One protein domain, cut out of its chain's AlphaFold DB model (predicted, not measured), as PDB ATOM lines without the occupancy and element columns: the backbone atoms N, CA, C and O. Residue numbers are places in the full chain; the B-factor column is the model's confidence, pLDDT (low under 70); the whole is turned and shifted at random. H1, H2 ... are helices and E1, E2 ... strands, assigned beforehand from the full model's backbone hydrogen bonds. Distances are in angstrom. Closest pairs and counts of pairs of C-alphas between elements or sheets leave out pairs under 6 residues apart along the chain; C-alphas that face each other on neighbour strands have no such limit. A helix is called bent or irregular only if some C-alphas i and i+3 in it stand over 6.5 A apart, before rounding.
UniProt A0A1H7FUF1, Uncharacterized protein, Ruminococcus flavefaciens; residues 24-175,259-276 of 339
ATOM      1  N   ALA A  24     166.087 159.473 130.812       29.31
ATOM      2  CA  ALA A  24     166.890 160.390 131.612       29.31
ATOM      3  C   ALA A  24     166.044 161.457 132.327       29.31
ATOM      4  O   ALA A  24     165.821 162.551 131.814       29.31
ATOM      5  N   ASN A  25     165.583 161.130 133.527       31.94
ATOM      6  CA  ASN A  25     165.179 162.099 134.525       31.94
ATOM      7  C   ASN A  25     166.367 162.190 135.478       31.94
ATOM      8  O   ASN A  25     166.862 161.156 135.920       31.94
ATOM      9  N   ALA A  26     166.853 163.398 135.757       36.16
ATOM     10  CA  ALA A  26     167.790 163.603 136.851       36.16
ATOM     11  C   ALA A  26     167.136 163.044 138.121       36.16
ATOM     12  O   ALA A  26     166.041 163.468 138.491       36.16
ATOM     13  N   TRP A  27     167.729 162.009 138.706       40.03
ATOM     14  CA  TRP A  27     167.327 161.560 140.030       40.03
ATOM     15  C   TRP A  27     167.838 162.617 141.017       40.03
ATOM     16  O   TRP A  27     168.912 163.178 140.815       40.03
ATOM     17  N   ASP A  28     167.051 162.924 142.038       44.25
ATOM     18  CA  ASP A  28     167.551 163.545 143.261       44.25
ATOM     19  C   ASP A  28     167.814 162.349 144.188       44.25
ATOM     20  O   ASP A  28     166.873 161.667 144.597       44.25
ATOM     21  N   ILE A  29     169.081 161.990 144.404       52.03
ATOM     22  CA  ILE A  29     169.445 160.970 145.400       52.03
ATOM     23  C   ILE A  29     169.570 161.706 146.734       52.03
ATOM     24  O   ILE A  29     170.252 162.712 146.796       52.03
ATOM     25  N   ASP A  30     168.963 161.270 147.826       50.12
ATOM     26  CA  ASP A  30     169.412 161.806 149.116       50.12
ATOM     27  C   ASP A  30     170.837 161.269 149.355       50.12
ATOM     28  O   ASP A  30     171.098 160.082 149.179       50.12
ATOM     29  N   GLY A  31     171.800 162.144 149.649       49.94
ATOM     30  CA  GLY A  31     173.221 161.786 149.825       49.94
ATOM     31  C   GLY A  31     173.498 160.953 151.079       49.94
ATOM     32  O   GLY A  31     174.655 160.635 151.365       49.94
ATOM     33  N   ASP A  32     172.437 160.600 151.802       53.88
ATOM     34  CA  ASP A  32     172.477 159.687 152.921       53.88
ATOM     35  C   ASP A  32     172.776 158.252 152.452       53.88
ATOM     36  O   ASP A  32     172.777 157.904 151.263       53.88
ATOM     37  N   SER A  33     173.060 157.377 153.418       58.56
ATOM     38  CA  SER A  33     173.307 155.959 153.145       58.56
ATOM     39  C   SER A  33     172.161 155.293 152.383       58.56
ATOM     40  O   SER A  33     172.405 154.342 151.643       58.56
ATOM     41  N   ASP A  34     170.932 155.783 152.541       59.34
ATOM     42  CA  ASP A  34     169.723 155.162 152.011       59.34
ATOM     43  C   ASP A  34     169.506 155.513 150.535       59.34
ATOM     44  O   ASP A  34     169.090 154.655 149.751       59.34
ATOM     45  N   GLY A  35     169.793 156.747 150.123       65.06
ATOM     46  CA  GLY A  35     169.714 157.167 148.731       65.06
ATOM     47  C   GLY A  35     170.823 156.549 147.885       65.06
ATOM     48  O   GLY A  35     170.532 156.049 146.793       65.06
ATOM     49  N   ILE A  36     172.054 156.474 148.406       68.12
ATOM     50  CA  ILE A  36     173.124 155.711 147.748       68.12
ATOM     51  C   ILE A  36     172.729 154.232 147.673       68.12
ATOM     52  O   ILE A  36     172.778 153.665 146.587       68.12
ATOM     53  N   ALA A  37     172.255 153.623 148.770       70.62
ATOM     54  CA  ALA A  37     171.853 152.213 148.778       70.62
ATOM     55  C   ALA A  37     170.757 151.896 147.748       70.62
ATOM     56  O   ALA A  37     170.852 150.887 147.052       70.62
ATOM     57  N   LYS A  38     169.750 152.766 147.597       75.75
ATOM     58  CA  LYS A  38     168.728 152.643 146.541       75.75
ATOM     59  C   LYS A  38     169.337 152.776 145.148       75.75
ATOM     60  O   LYS A  38     169.011 152.011 144.246       75.75
ATOM     61  N   ALA A  39     170.229 153.743 144.958       75.06
ATOM     62  CA  ALA A  39     170.885 153.969 143.677       75.06
ATOM     63  C   ALA A  39     171.934 152.908 143.325       75.06
ATOM     64  O   ALA A  39     172.359 152.831 142.177       75.06
ATOM     65  N   THR A  40     172.337 152.067 144.269       79.94
ATOM     66  CA  THR A  40     173.243 150.934 144.048       79.94
ATOM     67  C   THR A  40     172.547 149.591 144.254       79.94
ATOM     68  O   THR A  40     173.210 148.558 144.299       79.94
ATOM     69  N   GLU A  41     171.217 149.569 144.373       84.12
ATOM     70  CA  GLU A  41     170.455 148.331 144.520       84.12
ATOM     71  C   GLU A  41     170.669 147.429 143.293       84.12
ATOM     72  O   GLU A  41     170.489 147.855 142.149       84.12
ATOM     73  N   GLY A  42     171.088 146.183 143.531       86.19
ATOM     74  CA  GLY A  42     171.440 145.228 142.473       86.19
ATOM     75  C   GLY A  42     172.850 145.397 141.892       86.19
ATOM     76  O   GLY A  42     173.176 144.744 140.901       86.19
ATOM     77  N   PHE A  43     173.684 146.248 142.492       91.00
ATOM     78  CA  PHE A  43     175.083 146.416 142.113       91.00
ATOM     79  C   PHE A  43     176.029 145.957 143.225       91.00
ATOM     80  O   PHE A  43     175.715 146.027 144.411       91.00
ATOM     81  N   THR A  44     177.221 145.535 142.816       90.19
ATOM     82  CA  THR A  44     178.346 145.184 143.685       90.19
ATOM     83  C   THR A  44     179.389 146.290 143.617       90.19
ATOM     84  O   THR A  44     179.763 146.715 142.524       90.19
ATOM     85  N   GLU A  45     179.851 146.772 144.769       90.00
ATOM     86  CA  GLU A  45     180.960 147.729 144.830       90.00
ATOM     87  C   GLU A  45     182.288 147.037 144.504       90.00
ATOM     88  O   GLU A  45     182.568 145.951 145.014       90.00
ATOM     89  N   ILE A  46     183.113 147.677 143.678       87.75
ATOM     90  CA  ILE A  46     184.448 147.205 143.312       87.75
ATOM     91  C   ILE A  46     185.494 148.240 143.733       87.75
ATOM     92  O   ILE A  46     185.396 149.420 143.400       87.75
ATOM     93  N   TYR A  47     186.499 147.790 144.485       80.44
ATOM     94  CA  TYR A  47     187.521 148.667 145.078       80.44
ATOM     95  C   TYR A  47     188.814 148.724 144.266       80.44
ATOM     96  O   TYR A  47     189.538 149.711 144.312       80.44
ATOM     97  N   ASP A  48     189.106 147.658 143.529       77.44
ATOM     98  CA  ASP A  48     190.352 147.491 142.797       77.44
ATOM     99  C   ASP A  48     190.059 147.616 141.301       77.44
ATOM    100  O   ASP A  48     189.708 146.641 140.634       77.44
ATOM    101  N   ILE A  49     190.118 148.859 140.827       76.19
ATOM    102  CA  ILE A  49     189.713 149.306 139.488       76.19
ATOM    103  C   ILE A  49     190.893 149.867 138.688       76.19
ATOM    104  O   ILE A  49     190.689 150.630 137.745       76.19
ATOM    105  N   ASP A  50     192.121 149.511 139.061       77.00
ATOM    106  CA  ASP A  50     193.342 150.011 138.412       77.00
ATOM    107  C   ASP A  50     193.458 149.524 136.960       77.00
ATOM    108  O   ASP A  50     194.051 150.188 136.117       77.00
ATOM    109  N   PHE A  51     192.802 148.408 136.632       79.81
ATOM    110  CA  PHE A  51     192.686 147.884 135.268       79.81
ATOM    111  C   PHE A  51     191.643 148.613 134.395       79.81
ATOM    112  O   PHE A  51     191.319 148.156 133.301       79.81
ATOM    113  N   PHE A  52     191.109 149.736 134.885       79.56
ATOM    114  CA  PHE A  52     190.188 150.642 134.193       79.56
ATOM    115  C   PHE A  52     190.719 152.078 134.173       79.56
ATOM    116  O   PHE A  52     189.969 153.043 134.378       79.56
ATOM    117  N   ASP A  53     192.025 152.225 133.996       73.00
ATOM    118  CA  ASP A  53     192.707 153.506 134.097       73.00
ATOM    119  C   ASP A  53     192.150 154.531 133.101       73.00
ATOM    120  O   ASP A  53     191.693 155.615 133.485       73.00
ATOM    121  N   TRP A  54     192.036 154.133 131.833       73.00
ATOM    122  CA  TRP A  54     191.458 154.970 130.783       73.00
ATOM    123  C   TRP A  54     189.961 155.209 130.975       73.00
ATOM    124  O   TRP A  54     189.443 156.270 130.617       73.00
ATOM    125  N   THR A  55     189.252 154.222 131.521       75.00
ATOM    126  CA  THR A  55     187.790 154.260 131.636       75.00
ATOM    127  C   THR A  55     187.320 155.190 132.758       75.00
ATOM    128  O   THR A  55     186.325 155.906 132.592       75.00
ATOM    129  N   PHE A  56     188.022 155.211 133.895       73.50
ATOM    130  CA  PHE A  56     187.582 155.929 135.095       73.50
ATOM    131  C   PHE A  56     188.452 157.133 135.491       73.50
ATOM    132  O   PHE A  56     188.140 157.738 136.516       73.50
ATOM    133  N   ASP A  57     189.478 157.506 134.710       66.19
ATOM    134  CA  ASP A  57     190.391 158.640 134.983       66.19
ATOM    135  C   ASP A  57     190.919 158.571 136.431       66.19
ATOM    136  O   ASP A  57     190.565 159.385 137.291       66.19
ATOM    137  N   THR A  58     191.680 157.504 136.733       61.19
ATOM    138  CA  THR A  58     192.072 157.136 138.109       61.19
ATOM    139  C   THR A  58     192.840 158.230 138.851       61.19
ATOM    140  O   THR A  58     192.694 158.354 140.065       61.19
ATOM    141  N   GLU A  59     193.558 159.090 138.125       55.16
ATOM    142  CA  GLU A  59     194.395 160.157 138.680       55.16
ATOM    143  C   GLU A  59     193.610 161.340 139.282       55.16
ATOM    144  O   GLU A  59     194.180 162.132 140.032       55.16
ATOM    145  N   LYS A  60     192.310 161.492 138.978       58.59
ATOM    146  CA  LYS A  60     191.467 162.606 139.479       58.59
ATOM    147  C   LYS A  60     190.443 162.192 140.536       58.59
ATOM    148  O   LYS A  60     189.498 162.939 140.804       58.59
ATOM    149  N   LYS A  61     190.583 160.995 141.100       63.25
ATOM    150  CA  LYS A  61     189.618 160.441 142.051       63.25
ATOM    151  C   LYS A  61     189.799 161.068 143.433       63.25
ATOM    152  O   LYS A  61     190.917 161.201 143.920       63.25
ATOM    153  N   SER A  62     188.688 161.472 144.044       65.62
ATOM    154  CA  SER A  62     188.652 161.783 145.475       65.62
ATOM    155  C   SER A  62     188.737 160.481 146.279       65.62
ATOM    156  O   SER A  62     188.429 159.411 145.749       65.62
ATOM    157  N   ASP A  63     189.088 160.563 147.566       66.31
ATOM    158  CA  ASP A  63     189.042 159.411 148.485       66.31
ATOM    159  C   ASP A  63     187.633 158.780 148.569       66.31
ATOM    160  O   ASP A  63     187.484 157.620 148.944       66.31
ATOM    161  N   ASP A  64     186.602 159.534 148.171       73.06
ATOM    162  CA  ASP A  64     185.195 159.135 148.171       73.06
ATOM    163  C   ASP A  64     184.707 158.657 146.779       73.06
ATOM    164  O   ASP A  64     183.499 158.534 146.546       73.06
ATOM    165  N   TYR A  65     185.614 158.395 145.826       79.44
ATOM    166  CA  TYR A  65     185.256 157.840 144.518       79.44
ATOM    167  C   TYR A  65     184.938 156.347 144.616       79.44
ATOM    168  O   TYR A  65     185.791 155.531 144.961       79.44
ATOM    169  N   ARG A  66     183.714 155.968 144.246       83.38
ATOM    170  CA  ARG A  66     183.212 154.594 144.360       83.38
ATOM    171  C   ARG A  66     182.709 154.094 143.019       83.38
ATOM    172  O   ARG A  66     182.073 154.840 142.270       83.38
ATOM    173  N   VAL A  67     182.964 152.823 142.722       86.50
ATOM    174  CA  VAL A  67     182.501 152.176 141.491       86.50
ATOM    175  C   VAL A  67     181.685 150.953 141.840       86.50
ATOM    176  O   VAL A  67     182.061 150.141 142.676       86.50
ATOM    177  N   PHE A  68     180.561 150.830 141.161       89.00
ATOM    178  CA  PHE A  68     179.610 149.754 141.315       89.00
ATOM    179  C   PHE A  68     179.368 149.121 139.958       89.00
ATOM    180  O   PHE A  68     179.289 149.827 138.955       89.00
ATOM    181  N   VAL A  69     179.198 147.808 139.925       90.00
ATOM    182  CA  VAL A  69     178.906 147.048 138.709       90.00
ATOM    183  C   VAL A  69     177.730 146.110 138.953       90.00
ATOM    184  O   VAL A  69     177.574 145.564 140.045       90.00
ATOM    185  N   ASN A  70     176.857 145.961 137.965       90.25
ATOM    186  CA  ASN A  70     175.748 145.018 138.047       90.25
ATOM    187  C   ASN A  70     176.229 143.559 137.877       90.25
ATOM    188  O   ASN A  70     177.342 143.297 137.428       90.25
ATOM    189  N   GLU A  71     175.370 142.597 138.212       88.69
ATOM    190  CA  GLU A  71     175.720 141.164 138.248       88.69
ATOM    191  C   GLU A  71     176.240 140.601 136.909       88.69
ATOM    192  O   GLU A  71     177.108 139.729 136.893       88.69
ATOM    193  N   ASP A  72     175.761 141.113 135.770       86.38
ATOM    194  CA  ASP A  72     176.197 140.635 134.452       86.38
ATOM    195  C   ASP A  72     177.510 141.272 133.951       86.38
ATOM    196  O   ASP A  72     178.122 140.733 133.022       86.38
ATOM    197  N   GLY A  73     177.984 142.349 134.594       87.50
ATOM    198  CA  GLY A  73     179.212 143.059 134.234       87.50
ATOM    199  C   GLY A  73     179.075 144.032 133.056       87.50
ATOM    200  O   GLY A  73     180.083 144.374 132.436       87.50
ATOM    201  N   THR A  74     177.858 144.443 132.692       86.06
ATOM    202  CA  THR A  74     177.599 145.315 131.529       86.06
ATOM    203  C   THR A  74     177.254 146.758 131.892       86.06
ATOM    204  O   THR A  74     177.315 147.627 131.019       86.06
ATOM    205  N   LEU A  75     176.908 147.041 133.149       86.31
ATOM    206  CA  LEU A  75     176.522 148.366 133.622       86.31
ATOM    207  C   LEU A  75     177.297 148.743 134.880       86.31
ATOM    208  O   LEU A  75     177.275 148.038 135.886       86.31
ATOM    209  N   PHE A  76     177.923 149.913 134.820       86.94
ATOM    210  CA  PHE A  76     178.706 150.499 135.890       86.94
ATOM    211  C   PHE A  76     178.066 151.798 136.368       86.94
ATOM    212  O   PHE A  76     177.608 152.619 135.571       86.94
ATOM    213  N   ARG A  77     178.082 152.008 137.680       86.31
ATOM    214  CA  ARG A  77     177.742 153.269 138.332       86.31
ATOM    215  C   ARG A  77     178.972 153.788 139.046       86.31
ATOM    216  O   ARG A  77     179.565 153.090 139.857       86.31
ATOM    217  N   THR A  78     179.344 155.020 138.745       82.25
ATOM    218  CA  THR A  78     180.417 155.715 139.461       82.25
ATOM    219  C   THR A  78     179.793 156.781 140.335       82.25
ATOM    220  O   THR A  78     178.892 157.482 139.878       82.25
ATOM    221  N   PHE A  79     180.262 156.890 141.569       79.94
ATOM    222  CA  PHE A  79     179.911 157.951 142.497       79.94
ATOM    223  C   PHE A  79     181.176 158.725 142.807       79.94
ATOM    224  O   PHE A  79     182.183 158.143 143.193       79.94
ATOM    225  N   ASN A  80     181.125 160.036 142.628       76.75
ATOM    226  CA  ASN A  80     182.196 160.920 143.049       76.75
ATOM    227  C   ASN A  80     181.606 162.016 143.912       76.75
ATOM    228  O   ASN A  80     180.698 162.726 143.459       76.75
ATOM    229  N   LYS A  81     182.134 162.167 145.121       75.19
ATOM    230  CA  LYS A  81     181.783 163.297 145.963       75.19
ATOM    231  C   LYS A  81     182.202 164.595 145.286       75.19
ATOM    232  O   LYS A  81     183.253 164.700 144.655       75.19
ATOM    233  N   ILE A  82     181.319 165.572 145.369       72.12
ATOM    234  CA  ILE A  82     181.537 166.927 144.905       72.12
ATOM    235  C   ILE A  82     181.833 167.741 146.159       72.12
ATOM    236  O   ILE A  82     180.916 168.228 146.819       72.12
ATOM    237  N   ASP A  83     183.115 167.848 146.498       66.06
ATOM    238  CA  ASP A  83     183.545 168.602 147.677       66.06
ATOM    239  C   ASP A  83     183.033 170.046 147.629       66.06
ATOM    240  O   ASP A  83     182.871 170.616 146.548       66.06
ATOM    241  N   ASP A  84     182.744 170.613 148.801       63.34
ATOM    242  CA  ASP A  84     182.278 171.986 149.051       63.34
ATOM    243  C   ASP A  84     181.110 172.483 148.173       63.34
ATOM    244  O   ASP A  84     180.870 173.686 148.064       63.34
ATOM    245  N   ALA A  85     180.384 171.593 147.497       66.31
ATOM    246  CA  ALA A  85     179.210 171.963 146.725       66.31
ATOM    247  C   ALA A  85     177.985 171.955 147.641       66.31
ATOM    248  O   ALA A  85     177.405 170.902 147.907       66.31
ATOM    249  N   HIS A  86     177.595 173.141 148.095       76.25
ATOM    250  CA  HIS A  86     176.346 173.354 148.810       76.25
ATOM    251  C   HIS A  86     175.297 173.924 147.855       76.25
ATOM    252  O   HIS A  86     175.548 174.929 147.186       76.25
ATOM    253  N   ASP A  87     174.122 173.299 147.812       79.75
ATOM    254  CA  ASP A  87     172.965 173.848 147.106       79.75
ATOM    255  C   ASP A  87     171.901 174.261 148.114       79.75
ATOM    256  O   ASP A  87     171.638 173.558 149.085       79.75
ATOM    257  N   ILE A  88     171.225 175.369 147.848       86.00
ATOM    258  CA  ILE A  88     170.094 175.808 148.660       86.00
ATOM    259  C   ILE A  88     168.817 175.458 147.910       86.00
ATOM    260  O   ILE A  88     168.583 175.963 146.810       86.00
ATOM    261  N   GLN A  89     167.986 174.606 148.504       87.12
ATOM    262  CA  GLN A  89     166.682 174.235 147.971       87.12
ATOM    263  C   GLN A  89     165.574 174.902 148.791       87.12
ATOM    264  O   GLN A  89     165.467 174.682 149.991       87.12
ATOM    265  N   VAL A  90     164.705 175.678 148.145       89.19
ATOM    266  CA  VAL A  90     163.630 176.428 148.812       89.19
ATOM    267  C   VAL A  90     162.257 176.130 148.232       89.19
ATOM    268  O   VAL A  90     162.101 175.814 147.048       89.19
ATOM    269  N   LYS A  91     161.234 176.294 149.064       91.19
ATOM    270  CA  LYS A  91     159.840 176.404 148.644       91.19
ATOM    271  C   LYS A  91     159.380 177.836 148.878       91.19
ATOM    272  O   LYS A  91     159.465 178.334 149.997       91.19
ATOM    273  N   LEU A  92     158.869 178.488 147.838       94.25
ATOM    274  CA  LEU A  92     158.361 179.857 147.958       94.25
ATOM    275  C   LEU A  92     157.152 179.912 148.901       94.25
ATOM    276  O   LEU A  92     156.421 178.925 149.044       94.25
ATOM    277  N   ALA A  93     156.960 181.049 149.563       95.69
ATOM    278  CA  ALA A  93     155.741 181.312 150.315       95.69
ATOM    279  C   ALA A  93     154.551 181.589 149.375       95.69
ATOM    280  O   ALA A  93     154.717 181.890 148.188       95.69
ATOM    281  N   ASP A  94     153.332 181.472 149.901       95.50
ATOM    282  CA  ASP A  94     152.117 181.688 149.117       95.50
ATOM    283  C   ASP A  94     152.060 183.126 148.579       95.50
ATOM    284  O   ASP A  94     152.135 184.098 149.326       95.50
ATOM    285  N   GLY A  95     151.907 183.265 147.260       95.06
ATOM    286  CA  GLY A  95     151.858 184.567 146.589       95.06
ATOM    287  C   GLY A  95     153.221 185.193 146.278       95.06
ATOM    288  O   GLY A  95     153.246 186.225 145.612       95.06
ATOM    289  N   VAL A  96     154.331 184.565 146.681       97.06
ATOM    290  CA  VAL A  96     155.691 185.015 146.352       97.06
ATOM    291  C   VAL A  96     156.127 184.435 145.007       97.06
ATOM    292  O   VAL A  96     156.029 183.230 144.759       97.06
ATOM    293  N   SER A  97     156.610 185.292 144.110       94.88
ATOM    294  CA  SER A  97     157.184 184.892 142.824       94.88
ATOM    295  C   SER A  97     158.698 184.692 142.925       94.88
ATOM    296  O   SER A  97     159.349 185.184 143.843       94.88
ATOM    297  N   LYS A  98     159.300 184.010 141.938       94.00
ATOM    298  CA  LYS A  98     160.767 183.871 141.892       94.00
ATOM    299  C   LYS A  98     161.478 185.222 141.883       94.00
ATOM    300  O   LYS A  98     162.469 185.392 142.579       94.00
ATOM    301  N   ALA A  99     160.947 186.166 141.104       93.62
ATOM    302  CA  ALA A  99     161.536 187.486 140.942       93.62
ATOM    303  C   ALA A  99     161.556 188.260 142.264       93.62
ATOM    304  O   ALA A  99     162.486 189.020 142.499       93.62
ATOM    305  N   ASP A 100     160.571 188.051 143.142       95.88
ATOM    306  CA  ASP A 100     160.551 188.693 144.458       95.88
ATOM    307  C   ASP A 100     161.747 188.239 145.306       95.88
ATOM    308  O   ASP A 100     162.426 189.068 145.908       95.88
ATOM    309  N   VAL A 101     162.058 186.938 145.281       94.38
ATOM    310  CA  VAL A 101     163.219 186.369 145.986       94.38
ATOM    311  C   VAL A 101     164.536 186.818 145.360       94.38
ATOM    312  O   VAL A 101     165.419 187.306 146.060       94.38
ATOM    313  N   GLU A 102     164.664 186.680 144.038       92.31
ATOM    314  CA  GLU A 102     165.879 187.034 143.293       92.31
ATOM    315  C   GLU A 102     166.232 188.519 143.463       92.31
ATOM    316  O   GLU A 102     167.390 188.851 143.714       92.31
ATOM    317  N   ASN A 103     165.234 189.409 143.398       91.69
ATOM    318  CA  ASN A 103     165.429 190.840 143.614       91.69
ATOM    319  C   ASN A 103     165.762 191.161 145.074       91.69
ATOM    320  O   ASN A 103     166.609 192.012 145.314       91.69
ATOM    321  N   ALA A 104     165.125 190.501 146.049       93.88
ATOM    322  CA  ALA A 104     165.422 190.736 147.461       93.88
ATOM    323  C   ALA A 104     166.872 190.368 147.806       93.88
ATOM    324  O   ALA A 104     167.560 191.161 148.443       93.88
ATOM    325  N   LEU A 105     167.345 189.207 147.336       91.00
ATOM    326  CA  LEU A 105     168.738 188.785 147.499       91.00
ATOM    327  C   LEU A 105     169.699 189.723 146.765       91.00
ATOM    328  O   LEU A 105     170.730 190.103 147.310       91.00
ATOM    329  N   TYR A 106     169.365 190.126 145.537       88.00
ATOM    330  CA  TYR A 106     170.189 191.078 144.798       88.00
ATOM    331  C   TYR A 106     170.317 192.414 145.538       88.00
ATOM    332  O   TYR A 106     171.422 192.913 145.699       88.00
ATOM    333  N   GLU A 107     169.214 192.993 146.011       89.00
ATOM    334  CA  GLU A 107     169.245 194.289 146.694       89.00
ATOM    335  C   GLU A 107     170.030 194.261 148.009       89.00
ATOM    336  O   GLU A 107     170.681 195.259 148.319       89.00
ATOM    337  N   GLU A 108     169.991 193.147 148.744       90.31
ATOM    338  CA  GLU A 108     170.743 192.973 149.992       90.31
ATOM    339  C   GLU A 108     172.246 192.779 149.736       90.31
ATOM    340  O   GLU A 108     173.064 193.454 150.350       90.31
ATOM    341  N   TYR A 109     172.618 191.913 148.786       85.69
ATOM    342  CA  TYR A 109     174.003 191.443 148.621       85.69
ATOM    343  C   TYR A 109     174.744 192.030 147.400       85.69
ATOM    344  O   TYR A 109     175.837 191.578 147.056       85.69
ATOM    345  N   LYS A 110     174.179 193.028 146.705       81.69
ATOM    346  CA  LYS A 110     174.793 193.654 145.509       81.69
ATOM    347  C   LYS A 110     176.120 194.374 145.767       81.69
ATOM    348  O   LYS A 110     176.891 194.517 144.819       81.69
ATOM    349  N   ASP A 111     176.359 194.857 146.986       78.75
ATOM    350  CA  ASP A 111     177.529 195.686 147.315       78.75
ATOM    351  C   ASP A 111     178.744 194.850 147.757       78.75
ATOM    352  O   ASP A 111     179.883 195.287 147.583       78.75
ATOM    353  N   ASP A 112     178.520 193.629 148.251       71.62
ATOM    354  CA  ASP A 112     179.574 192.744 148.766       71.62
ATOM    355  C   ASP A 112     180.339 191.991 147.667       71.62
ATOM    356  O   ASP A 112     181.401 191.418 147.912       71.62
ATOM    357  N   PHE A 113     179.847 192.016 146.424       61.66
ATOM    358  CA  PHE A 113     180.447 191.262 145.330       61.66
ATOM    359  C   PHE A 113     180.455 192.046 144.019       61.66
ATOM    360  O   PHE A 113     179.428 192.556 143.570       61.66
ATOM    361  N   GLU A 114     181.594 192.066 143.316       54.78
ATOM    362  CA  GLU A 114     181.668 192.556 141.935       54.78
ATOM    363  C   GLU A 114     180.845 191.633 141.005       54.78
ATOM    364  O   GLU A 114     181.362 190.719 140.367       54.78
ATOM    365  N   LYS A 115     179.535 191.911 140.927       58.69
ATOM    366  CA  LYS A 115     178.500 191.292 140.077       58.69
ATOM    367  C   LYS A 115     178.151 189.834 140.403       58.69
ATOM    368  O   LYS A 115     178.271 188.959 139.546       58.69
ATOM    369  N   VAL A 116     177.588 189.605 141.589       67.12
ATOM    370  CA  VAL A 116     176.804 188.392 141.867       67.12
ATOM    371  C   VAL A 116     175.392 188.530 141.288       67.12
ATOM    372  O   VAL A 116     174.707 189.529 141.499       67.12
ATOM    373  N   GLN A 117     174.955 187.522 140.530       74.69
ATOM    374  CA  GLN A 117     173.552 187.351 140.140       74.69
ATOM    375  C   GLN A 117     172.989 186.118 140.835       74.69
ATOM    376  O   GLN A 117     173.600 185.049 140.764       74.69
ATOM    377  N   PHE A 118     171.820 186.270 141.451       82.88
ATOM    378  CA  PHE A 118     171.035 185.165 141.986       82.88
ATOM    379  C   PHE A 118     169.923 184.797 141.009       82.88
ATOM    380  O   PHE A 118     169.300 185.681 140.421       82.88
ATOM    381  N   TRP A 119     169.663 183.504 140.835       87.38
ATOM    382  CA  TRP A 119     168.459 183.040 140.148       87.38
ATOM    383  C   TRP A 119     167.947 181.728 140.731       87.38
ATOM    384  O   TRP A 119     168.710 180.921 141.262       87.38
ATOM    385  N   LEU A 120     166.643 181.503 140.613       86.50
ATOM    386  CA  LEU A 120     165.960 180.302 141.065       86.50
ATOM    387  C   LEU A 120     165.677 179.368 139.886       86.50
ATOM    388  O   LEU A 120     164.794 179.600 139.045       86.50
ATOM    389  N   SER A 121     166.388 178.244 139.856       85.12
ATOM    390  CA  SER A 121     166.108 177.155 138.918       85.12
ATOM    391  C   SER A 121     165.000 176.254 139.462       85.12
ATOM    392  O   SER A 121     164.981 175.952 140.651       85.12
ATOM    393  N   MET A 122     164.058 175.828 138.612       79.19
ATOM    394  CA  MET A 122     163.032 174.854 139.018       79.19
ATOM    395  C   MET A 122     163.699 173.541 139.439       79.19
ATOM    396  O   MET A 122     164.474 172.981 138.666       79.19
ATOM    397  N   ALA A 123     163.325 173.032 140.608       71.88
ATOM    398  CA  ALA A 123     163.616 171.676 141.054       71.88
ATOM    399  C   ALA A 123     162.339 170.814 141.024       71.88
ATOM    400  O   ALA A 123     161.236 171.288 140.718       71.88
ATOM    401  N   SER A 124     162.482 169.525 141.329       66.31
ATOM    402  CA  SER A 124     161.362 168.592 141.446       66.31
ATOM    403  C   SER A 124     160.408 168.995 142.594       66.31
ATOM    404  O   SER A 124     160.764 169.730 143.518       66.31
ATOM    405  N   GLY A 125     159.137 168.578 142.523       72.75
ATOM    406  CA  GLY A 125     158.184 168.761 143.631       72.75
ATOM    407  C   GLY A 125     157.758 170.206 143.943       72.75
ATOM    408  O   GLY A 125     157.273 170.466 145.042       72.75
ATOM    409  N   GLY A 126     157.920 171.148 143.005       77.00
ATOM    410  CA  GLY A 126     157.518 172.552 143.193       77.00
ATOM    411  C   GLY A 126     158.504 173.388 144.016       77.00
ATOM    412  O   GLY A 126     158.134 174.447 144.522       77.00
ATOM    413  N   LYS A 127     159.740 172.908 144.158       83.56
ATOM    414  CA  LYS A 127     160.836 173.602 144.834       83.56
ATOM    415  C   LYS A 127     161.741 174.325 143.837       83.56
ATOM    416  O   LYS A 127     161.634 174.140 142.622       83.56
ATOM    417  N   TYR A 128     162.659 175.123 144.367       85.75
ATOM    418  CA  TYR A 128     163.661 175.861 143.612       85.75
ATOM    419  C   TYR A 128     165.054 175.636 144.173       85.75
ATOM    420  O   TYR A 128     165.209 175.602 145.387       85.75
ATOM    421  N   CYS A 129     166.055 175.553 143.299       84.38
ATOM    422  CA  CYS A 129     167.455 175.654 143.696       84.38
ATOM    423  C   CYS A 129     167.940 177.090 143.487       84.38
ATOM    424  O   CYS A 129     167.766 177.640 142.391       84.38
ATOM    425  N   LEU A 130     168.545 177.685 144.517       86.06
ATOM    426  CA  LEU A 130     169.214 178.976 144.407       86.06
ATOM    427  C   LEU A 130     170.565 178.798 143.727       86.06
ATOM    428  O   LEU A 130     171.401 178.005 144.151       86.06
ATOM    429  N   MET A 131     170.772 179.581 142.682       81.25
ATOM    430  CA  MET A 131     171.995 179.604 141.906       81.25
ATOM    431  C   MET A 131     172.663 180.972 142.046       81.25
ATOM    432  O   MET A 131     171.976 181.994 142.101       81.25
ATOM    433  N   ARG A 132     174.000 180.988 142.058       77.62
ATOM    434  CA  ARG A 132     174.830 182.196 142.157       77.62
ATOM    435  C   ARG A 132     175.821 182.256 140.995       77.62
ATOM    436  O   ARG A 132     176.525 181.281 140.742       77.62
ATOM    437  N   ASN A 133     175.881 183.378 140.275       69.12
ATOM    438  CA  ASN A 133     176.821 183.568 139.165       69.12
ATOM    439  C   ASN A 133     178.085 184.230 139.709       69.12
ATOM    440  O   ASN A 133     178.053 185.412 140.046       69.12
ATOM    441  N   CYS A 134     179.183 183.486 139.817       54.56
ATOM    442  CA  CYS A 134     180.473 184.040 140.212       54.56
ATOM    443  C   CYS A 134     181.630 183.229 139.613       54.56
ATOM    444  O   CYS A 134     181.561 182.009 139.476       54.56
ATOM    445  N   THR A 135     182.711 183.925 139.249       45.97
ATOM    446  CA  THR A 135     183.975 183.333 138.768       45.97
ATOM    447  C   THR A 135     184.742 182.596 139.867       45.97
ATOM    448  O   THR A 135     185.629 181.809 139.547       45.97
ATOM    449  N   HIS A 136     184.387 182.820 141.139       46.22
ATOM    450  CA  HIS A 136     184.879 182.067 142.289       46.22
ATOM    451  C   HIS A 136     183.790 181.133 142.818       46.22
ATOM    452  O   HIS A 136     182.699 181.535 143.203       46.22
ATOM    453  N   SER A 137     184.137 179.860 142.737       56.06
ATOM    454  CA  SER A 137     183.425 178.634 143.054       56.06
ATOM    455  C   SER A 137     182.748 178.588 144.430       56.06
ATOM    456  O   SER A 137     183.424 178.780 145.433       56.06
ATOM    457  N   ARG A 138     181.480 178.135 144.421       66.88
ATOM    458  CA  ARG A 138     180.716 177.515 145.530       66.88
ATOM    459  C   ARG A 138     180.172 178.486 146.599       66.88
ATOM    460  O   ARG A 138     180.795 179.494 146.902       66.88
ATOM    461  N   ILE A 139     178.959 178.205 147.093       76.69
ATOM    462  CA  ILE A 139     178.333 178.894 148.239       76.69
ATOM    463  C   ILE A 139     178.877 178.216 149.499       76.69
ATOM    464  O   ILE A 139     178.864 176.986 149.564       76.69
ATOM    465  N   THR A 140     179.399 178.969 150.466       80.56
ATOM    466  CA  THR A 140     179.874 178.389 151.735       80.56
ATOM    467  C   THR A 140     178.700 177.969 152.627       80.56
ATOM    468  O   THR A 140     177.563 178.386 152.415       80.56
ATOM    469  N   MET A 141     178.968 177.145 153.644       80.69
ATOM    470  CA  MET A 141     177.971 176.771 154.656       80.69
ATOM    471  C   MET A 141     177.347 178.016 155.305       80.69
ATOM    472  O   MET A 141     176.129 178.165 155.325       80.69
ATOM    473  N   GLN A 142     178.197 178.942 155.748       83.94
ATOM    474  CA  GLN A 142     177.791 180.187 156.392       83.94
ATOM    475  C   GLN A 142     176.935 181.067 155.468       83.94
ATOM    476  O   GLN A 142     175.838 181.465 155.849       83.94
ATOM    477  N   GLU A 143     177.374 181.292 154.224       84.31
ATOM    478  CA  GLU A 143     176.595 182.058 153.237       84.31
ATOM    479  C   GLU A 143     175.227 181.414 152.979       84.31
ATOM    480  O   GLU A 143     174.216 182.099 152.839       84.31
ATOM    481  N   ALA A 144     175.176 180.082 152.914       85.75
ATOM    482  CA  ALA A 144     173.929 179.382 152.664       85.75
ATOM    483  C   ALA A 144     172.918 179.542 153.804       85.75
ATOM    484  O   ALA A 144     171.721 179.690 153.542       85.75
ATOM    485  N   ILE A 145     173.401 179.532 155.047       86.69
ATOM    486  CA  ILE A 145     172.586 179.786 156.235       86.69
ATOM    487  C   ILE A 145     172.073 181.220 156.214       86.69
ATOM    488  O   ILE A 145     170.867 181.421 156.319       86.69
ATOM    489  N   GLU A 146     172.954 182.192 155.973       89.12
ATOM    490  CA  GLU A 146     172.590 183.610 155.891       89.12
ATOM    491  C   GLU A 146     171.499 183.857 154.844       89.12
ATOM    492  O   GLU A 146     170.501 184.517 155.127       89.12
ATOM    493  N   TYR A 147     171.628 183.273 153.648       90.94
ATOM    494  CA  TYR A 147     170.614 183.415 152.603       90.94
ATOM    495  C   TYR A 147     169.279 182.770 153.000       90.94
ATOM    496  O   TYR A 147     168.216 183.334 152.727       90.94
ATOM    497  N   LEU A 148     169.307 181.589 153.628       91.56
ATOM    498  CA  LEU A 148     168.101 180.894 154.090       91.56
ATOM    499  C   LEU A 148     167.386 181.662 155.205       91.56
ATOM    500  O   LEU A 148     166.166 181.829 155.140       91.56
ATOM    501  N   GLU A 149     168.131 182.158 156.191       90.62
ATOM    502  CA  GLU A 149     167.607 182.980 157.282       90.62
ATOM    503  C   GLU A 149     167.021 184.287 156.743       90.62
ATOM    504  O   GLU A 149     165.854 184.578 157.007       90.62
ATOM    505  N   PHE A 150     167.748 184.998 155.876       93.50
ATOM    506  CA  PHE A 150     167.270 186.216 155.217       93.50
ATOM    507  C   PHE A 150     165.938 186.002 154.482       93.50
ATOM    508  O   PHE A 150     164.985 186.775 154.636       93.50
ATOM    509  N   MET A 151     165.848 184.939 153.675       94.62
ATOM    510  CA  MET A 151     164.626 184.624 152.936       94.62
ATOM    511  C   MET A 151     163.469 184.257 153.874       94.62
ATOM    512  O   MET A 151     162.322 184.624 153.602       94.62
ATOM    513  N   LYS A 152     163.749 183.548 154.973       93.00
ATOM    514  CA  LYS A 152     162.745 183.158 155.969       93.00
ATOM    515  C   LYS A 152     162.218 184.364 156.747       93.00
ATOM    516  O   LYS A 152     161.005 184.505 156.880       93.00
ATOM    517  N   GLU A 153     163.095 185.245 157.222       94.12
ATOM    518  CA  GLU A 153     162.727 186.444 157.989       94.12
ATOM    519  C   GLU A 153     161.845 187.413 157.196       94.12
ATOM    520  O   GLU A 153     160.987 188.088 157.763       94.12
ATOM    521  N   ARG A 154     162.024 187.456 155.873       95.81
ATOM    522  CA  ARG A 154     161.208 188.269 154.962       95.81
ATOM    523  C   ARG A 154     159.959 187.557 154.440       95.81
ATOM    524  O   ARG A 154     159.309 188.083 153.540       95.81
ATOM    525  N   GLU A 155     159.640 186.377 154.971       96.00
ATOM    526  CA  GLU A 155     158.490 185.561 154.562       96.00
ATOM    527  C   GLU A 155     158.490 185.235 153.051       96.00
ATOM    528  O   GLU A 155     157.443 185.031 152.438       96.00
ATOM    529  N   LEU A 156     159.674 185.179 152.428       96.19
ATOM    530  CA  LEU A 156     159.832 184.893 150.998       96.19
ATOM    531  C   LEU A 156     159.720 183.391 150.701       96.19
ATOM    532  O   LEU A 156     159.301 182.980 149.614       96.19
ATOM    533  N   ILE A 157     160.087 182.563 151.677       94.56
ATOM    534  CA  ILE A 157     160.057 181.104 151.591       94.56
ATOM    535  C   ILE A 157     159.199 180.521 152.714       94.56
ATOM    536  O   ILE A 157     159.146 181.052 153.819       94.56
ATOM    537  N   SER A 158     158.519 179.415 152.418       91.56
ATOM    538  CA  SER A 158     157.772 178.620 153.402       91.56
ATOM    539  C   SER A 158     158.586 177.450 153.956       91.56
ATOM    540  O   SER A 158     158.255 176.923 155.014       91.56
ATOM    541  N   ASP A 159     159.626 177.036 153.232       88.69
ATOM    542  CA  ASP A 159     160.534 175.951 153.596       88.69
ATOM    543  C   ASP A 159     161.882 176.159 152.892       88.69
ATOM    544  O   ASP A 159     161.939 176.736 151.798       88.69
ATOM    545  N   GLY A 160     162.958 175.679 153.504       87.44
ATOM    546  CA  GLY A 160     164.319 175.883 153.036       87.44
ATOM    547  C   GLY A 160     165.262 174.820 153.578       87.44
ATOM    548  O   GLY A 160     165.301 174.562 154.778       87.44
ATOM    549  N   LYS A 161     166.028 174.203 152.680       87.12
ATOM    550  CA  LYS A 161     167.025 173.188 153.004       87.12
ATOM    551  C   LYS A 161     168.356 173.512 152.364       87.12
ATOM    552  O   LYS A 161     168.416 173.969 151.222       87.12
ATOM    553  N   LEU A 162     169.411 173.188 153.085       85.62
ATOM    554  CA  LEU A 162     170.753 173.128 152.551       85.62
ATOM    555  C   LEU A 162     171.062 171.690 152.144       85.62
ATOM    556  O   LEU A 162     170.944 170.777 152.951       85.62
ATOM    557  N   ILE A 163     171.449 171.487 150.894       80.12
ATOM    558  CA  ILE A 163     171.900 170.199 150.377       80.12
ATOM    559  C   ILE A 163     173.423 170.175 150.463       80.12
ATOM    560  O   ILE A 163     174.102 170.974 149.813       80.12
ATOM    561  N   THR A 164     173.945 169.260 151.271       77.25
ATOM    562  CA  THR A 164     175.383 169.078 151.533       77.25
ATOM    563  C   THR A 164     175.852 167.704 151.063       77.25
ATOM    564  O   THR A 164     175.038 166.919 150.588       77.25
ATOM    565  N   ASN A 165     177.155 167.398 151.165       71.75
ATOM    566  CA  ASN A 165     177.718 166.093 150.783       71.75
ATOM    567  C   ASN A 165     177.237 165.624 149.404       71.75
ATOM    568  O   ASN A 165     176.797 164.490 149.236       71.75
ATOM    569  N   LYS A 166     177.254 166.526 148.419       73.75
ATOM    570  CA  LYS A 166     176.731 166.211 147.096       73.75
ATOM    571  C   LYS A 166     177.591 165.150 146.426       73.75
ATOM    572  O   LYS A 166     178.809 165.269 146.389       73.75
ATOM    573  N   TYR A 167     176.956 164.175 145.798       72.62
ATOM    574  CA  TYR A 167     177.600 163.216 144.915       72.62
ATOM    575  C   TYR A 167     177.188 163.490 143.476       72.62
ATOM    576  O   TYR A 167     176.071 163.918 143.197       72.62
ATOM    577  N   SER A 168     178.108 163.238 142.554       73.06
ATOM    578  CA  SER A 168     177.790 163.035 141.148       73.06
ATOM    579  C   SER A 168     177.758 161.540 140.885       73.06
ATOM    580  O   SER A 168     178.709 160.834 141.220       73.06
ATOM    581  N   MET A 169     176.678 161.071 140.268       78.00
ATOM    582  CA  MET A 169     176.609 159.721 139.726       78.00
ATOM    583  C   MET A 169     176.842 159.761 138.214       78.00
ATOM    584  O   MET A 169     176.390 160.684 137.536       78.00
ATOM    585  N   LYS A 170     177.516 158.754 137.661       78.56
ATOM    586  CA  LYS A 170     177.514 158.495 136.213       78.56
ATOM    587  C   LYS A 170     177.207 157.033 135.954       78.56
ATOM    588  O   LYS A 170     177.792 156.173 136.611       78.56
ATOM    589  N   GLU A 171     176.355 156.775 134.969       81.38
ATOM    590  CA  GLU A 171     176.124 155.433 134.439       81.38
ATOM    591  C   GLU A 171     176.954 155.217 133.174       81.38
ATOM    592  O   GLU A 171     176.993 156.057 132.268       81.38
ATOM    593  N   LEU A 172     177.640 154.082 133.137       79.62
ATOM    594  CA  LEU A 172     178.503 153.654 132.050       79.62
ATOM    595  C   LEU A 172     178.039 152.267 131.622       79.62
ATOM    596  O   LEU A 172     178.080 151.315 132.395       79.62
ATOM    597  N   HIS A 173     177.566 152.170 130.387       78.25
ATOM    598  CA  HIS A 173     177.092 150.919 129.812       78.25
ATOM    599  C   HIS A 173     178.117 150.392 128.820       78.25
ATOM    600  O   HIS A 173     178.585 151.147 127.963       78.25
ATOM    601  N   SER A 174     178.388 149.090 128.870       75.38
ATOM    602  CA  SER A 174     179.013 148.411 127.745       75.38
ATOM    603  C   SER A 174     178.033 148.425 126.562       75.38
ATOM    604  O   SER A 174     176.854 148.088 126.726       75.38
ATOM    605  N   PRO A 175     178.477 148.807 125.353       64.31
ATOM    606  CA  PRO A 175     177.618 148.801 124.173       64.31
ATOM    607  C   PRO A 175     177.226 147.381 123.735       64.31
ATOM    608  O   PRO A 175     176.326 147.216 122.906       64.31
ATOM    609  N   ARG A 259     177.881 154.784 125.988       51.25
ATOM    610  CA  ARG A 259     176.569 155.412 126.256       51.25
ATOM    611  C   ARG A 259     176.558 155.991 127.658       51.25
ATOM    612  O   ARG A 259     176.027 155.399 128.585       51.25
ATOM    613  N   GLN A 260     177.165 157.170 127.788       52.38
ATOM    614  CA  GLN A 260     176.954 158.019 128.952       52.38
ATOM    615  C   GLN A 260     175.512 158.536 128.899       52.38
ATOM    616  O   GLN A 260     175.227 159.546 128.257       52.38
ATOM    617  N   SER A 261     174.588 157.865 129.582       52.19
ATOM    618  CA  SER A 261     173.522 158.600 130.257       52.19
ATOM    619  C   SER A 261     174.166 159.247 131.479       52.19
ATOM    620  O   SER A 261     174.120 158.731 132.591       52.19
ATOM    621  N   SER A 262     174.847 160.376 131.265       47.75
ATOM    622  CA  SER A 262     175.274 161.224 132.369       47.75
ATOM    623  C   SER A 262     174.040 161.920 132.933       47.75
ATOM    624  O   SER A 262     173.691 163.042 132.582       47.75
ATOM    625  N   SER A 263     173.342 161.223 133.818       46.47
ATOM    626  CA  SER A 263     172.450 161.886 134.752       46.47
ATOM    627  C   SER A 263     173.350 162.429 135.854       46.47
ATOM    628  O   SER A 263     173.809 161.653 136.685       46.47
ATOM    629  N   THR A 264     173.644 163.734 135.865       44.44
ATOM    630  CA  THR A 264     174.181 164.371 137.077       44.44
ATOM    631  C   THR A 264     173.073 164.323 138.115       44.44
ATOM    632  O   THR A 264     172.243 165.219 138.219       44.44
ATOM    633  N   VAL A 265     173.024 163.208 138.822       51.66
ATOM    634  CA  VAL A 265     172.172 162.997 139.974       51.66
ATOM    635  C   VAL A 265     172.919 163.631 141.127       51.66
ATOM    636  O   VAL A 265     173.838 163.028 141.673       51.66
ATOM    637  N   GLY A 266     172.632 164.908 141.369       52.44
ATOM    638  CA  GLY A 266     173.186 165.647 142.491       52.44
ATOM    639  C   GLY A 266     172.482 165.164 143.736       52.44
ATOM    640  O   GLY A 266     171.396 165.651 144.028       52.44
ATOM    641  N   GLY A 267     173.062 164.174 144.405       59.09
ATOM    642  CA  GLY A 267     172.474 163.655 145.621       59.09
ATOM    643  C   GLY A 267     173.208 164.077 146.871       59.09
ATOM    644  O   GLY A 267     174.419 163.913 146.908       59.09
ATOM    645  N   GLY A 268     172.517 164.658 147.848       66.56
ATOM    646  CA  GLY A 268     173.143 165.246 149.032       66.56
ATOM    647  C   GLY A 268     172.261 165.176 150.272       66.56
ATOM    648  O   GLY A 268     171.059 164.935 150.175       66.56
ATOM    649  N   ASP A 269     172.859 165.354 151.443       72.62
ATOM    650  CA  ASP A 269     172.124 165.375 152.699       72.62
ATOM    651  C   ASP A 269     171.348 166.689 152.826       72.62
ATOM    652  O   ASP A 269     171.938 167.774 152.802       72.62
ATOM    653  N   GLY A 270     170.027 166.592 152.981       80.00
ATOM    654  CA  GLY A 270     169.158 167.743 153.199       80.00
ATOM    655  C   GLY A 270     169.121 168.173 154.663       80.00
ATOM    656  O   GLY A 270     168.433 167.551 155.470       80.00
ATOM    657  N   ILE A 271     169.797 169.272 154.978       85.06
ATOM    658  CA  ILE A 271     169.800 169.924 156.287       85.06
ATOM    659  C   ILE A 271     168.683 170.968 156.322       85.06
ATOM    660  O   ILE A 271     168.640 171.892 155.508       85.06
ATOM    661  N   ASP A 272     167.768 170.826 157.273       87.19
ATOM    662  CA  ASP A 272     166.778 171.835 157.624       87.19
ATOM    663  C   ASP A 272     167.439 172.905 158.502       87.19
ATOM    664  O   ASP A 272     167.502 172.803 159.728       87.19
ATOM    665  N   VAL A 273     167.984 173.927 157.843       83.25
ATOM    666  CA  VAL A 273     168.580 175.093 158.512       83.25
ATOM    667  C   VAL A 273     167.494 175.914 159.202       83.25
ATOM    668  O   VAL A 273     167.678 176.409 160.307       83.25
ATOM    669  N   CYS A 274     166.329 176.036 158.567       78.62
ATOM    670  CA  CYS A 274     165.258 176.894 159.043       78.62
ATOM    671  C   CYS A 274     164.632 176.395 160.353       78.62
ATOM    672  O   CYS A 274     164.180 177.222 161.148       78.62
ATOM    673  N   ASN A 275     164.549 175.084 160.567       81.94
ATOM    674  CA  ASN A 275     163.890 174.478 161.727       81.94
ATOM    675  C   ASN A 275     164.836 173.624 162.589       81.94
ATOM    676  O   ASN A 275     164.374 172.979 163.532       81.94
ATOM    677  N   GLY A 276     166.136 173.614 162.282       84.31
ATOM    678  CA  GLY A 276     167.157 172.953 163.090       84.31
ATOM    679  C   GLY A 276     167.253 173.534 164.504       84.31
ATOM    680  O   GLY A 276     167.006 174.719 164.733       84.31
TER     681      GLY A 276
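What this domain is: This is residues 24 to 175 and 259 to 276 of the 339 residues of an uncharacterized protein of Ruminococcus flavefaciens (UniProt A0A1H7FUF1). Two lobes are joined by one long, bent strand, E7, in a strongly twisted sheet. In one lobe E4, E6 and E5 extend the sheet from the first part of E7, with H4 over E4 and E7 and H3 beside E5; in the other, E3, E2 and E1 extend it from the last part, with H2 at the far end. The printed part has 170 residues, with four named helices and nine named strands, which follow each other along the chain as H1, E1, H2, E2, E3, E4, H3, then E5, E6, H4, E7, E8 and E9; the class is mixed, helices and strands, and the neighbour pairs of the branched sheet, E1 and E2, E2 and E3, E3 and E7, E4 and E6, E4 and E7, E5 and E6, E7 and E8, and E7 and E9, are antiparallel. The whole is only just compact, close to loose, with a radius of gyration of the C-alphas of 18.5 A, and elongated, 53 by 32 by 29 A.

How they stand to each other: H1, residues 33 to 39, stands at the sheet's level, with a height of 1.4 A. E1, residues 43 to 46, is antiparallel to E2, residues 66 to 70, with N 44 and O 69 2.8 A apart. H2, residues 50 to 56, is irregular, with C-alphas 51 and 54 8.5 A apart, and is only just not on the sheet, with 4 pairs of C-alphas within 10 A. E2 and E3, residues 75 to 81, form a hairpin, with N 68 and O 77 at 2.8 A. E7, residues 157 to 173, bends by 66 degrees at residue 165. On one side of it lie E3, with N 78 and O 170 at 2.9 A, and E4, residues 87 to 92, with N 89 and O 161 at 2.8 A. On the other side lie E8, residues 259 to 261, with C-alphas 172 and 260 facing each other at 5.6 A and no N and O pair within hydrogen-bond range, and E9, residues 267 to 271, with N 164 and O 269 at 2.9 A. E5, residues 117 to 122, and E6, residues 128 to 133, form a hairpin, with N 121 and O 129 at 2.9 A; E6 is also the neighbour of E4, with N 90 and O 128 at 2.8 A. H3, residues 98 to 109, is only just at the sheet's level, with a height of 3.8 A; its closest C-alphas to E5 are those of Glu 102 and Phe 118, 5.6 A. H4, residues 141 to 153, lies over E4 and E7 at a height of 9.2 A, along the strands, at 16 degrees to E7 on the local plane. H3, with residues 101 to 105 alone, and H4, with residues 147 to 151 alone, only just touch, with 3 pairs of C-alphas within 8 A, the closest those of Val 101 and Met 151, 7.3 A. Every O i to N i+4 pair is within hydrogen-bond range in H1, H3 and H4, but 1 of 3 in H2, beside 1 of 4 O i to N i+3 pairs.

Where its parts are: H1 begins at C-alpha 33 (173.307, 155.959, 153.145). E3 is 20.1 A long, H3 16.7 A and H4 18.4 A. E7, 40.9 A, runs from C-alpha 157 (160.057, 181.104, 151.591) to C-alpha 173 (177.092, 150.919, 129.812).

The domain as a whole: The C-alphas farthest apart are those of Asp 72 and Asp 111, 56.5 A. Residues 176 to 258 are not printed, and C-alphas 175 and 259 are 7.0 A apart across the cut. Of the links printed whole, none is long. The mean pLDDT of the printed part is 76.6; 45 residues are under 70, among them 24 to 36 and 259 to 268.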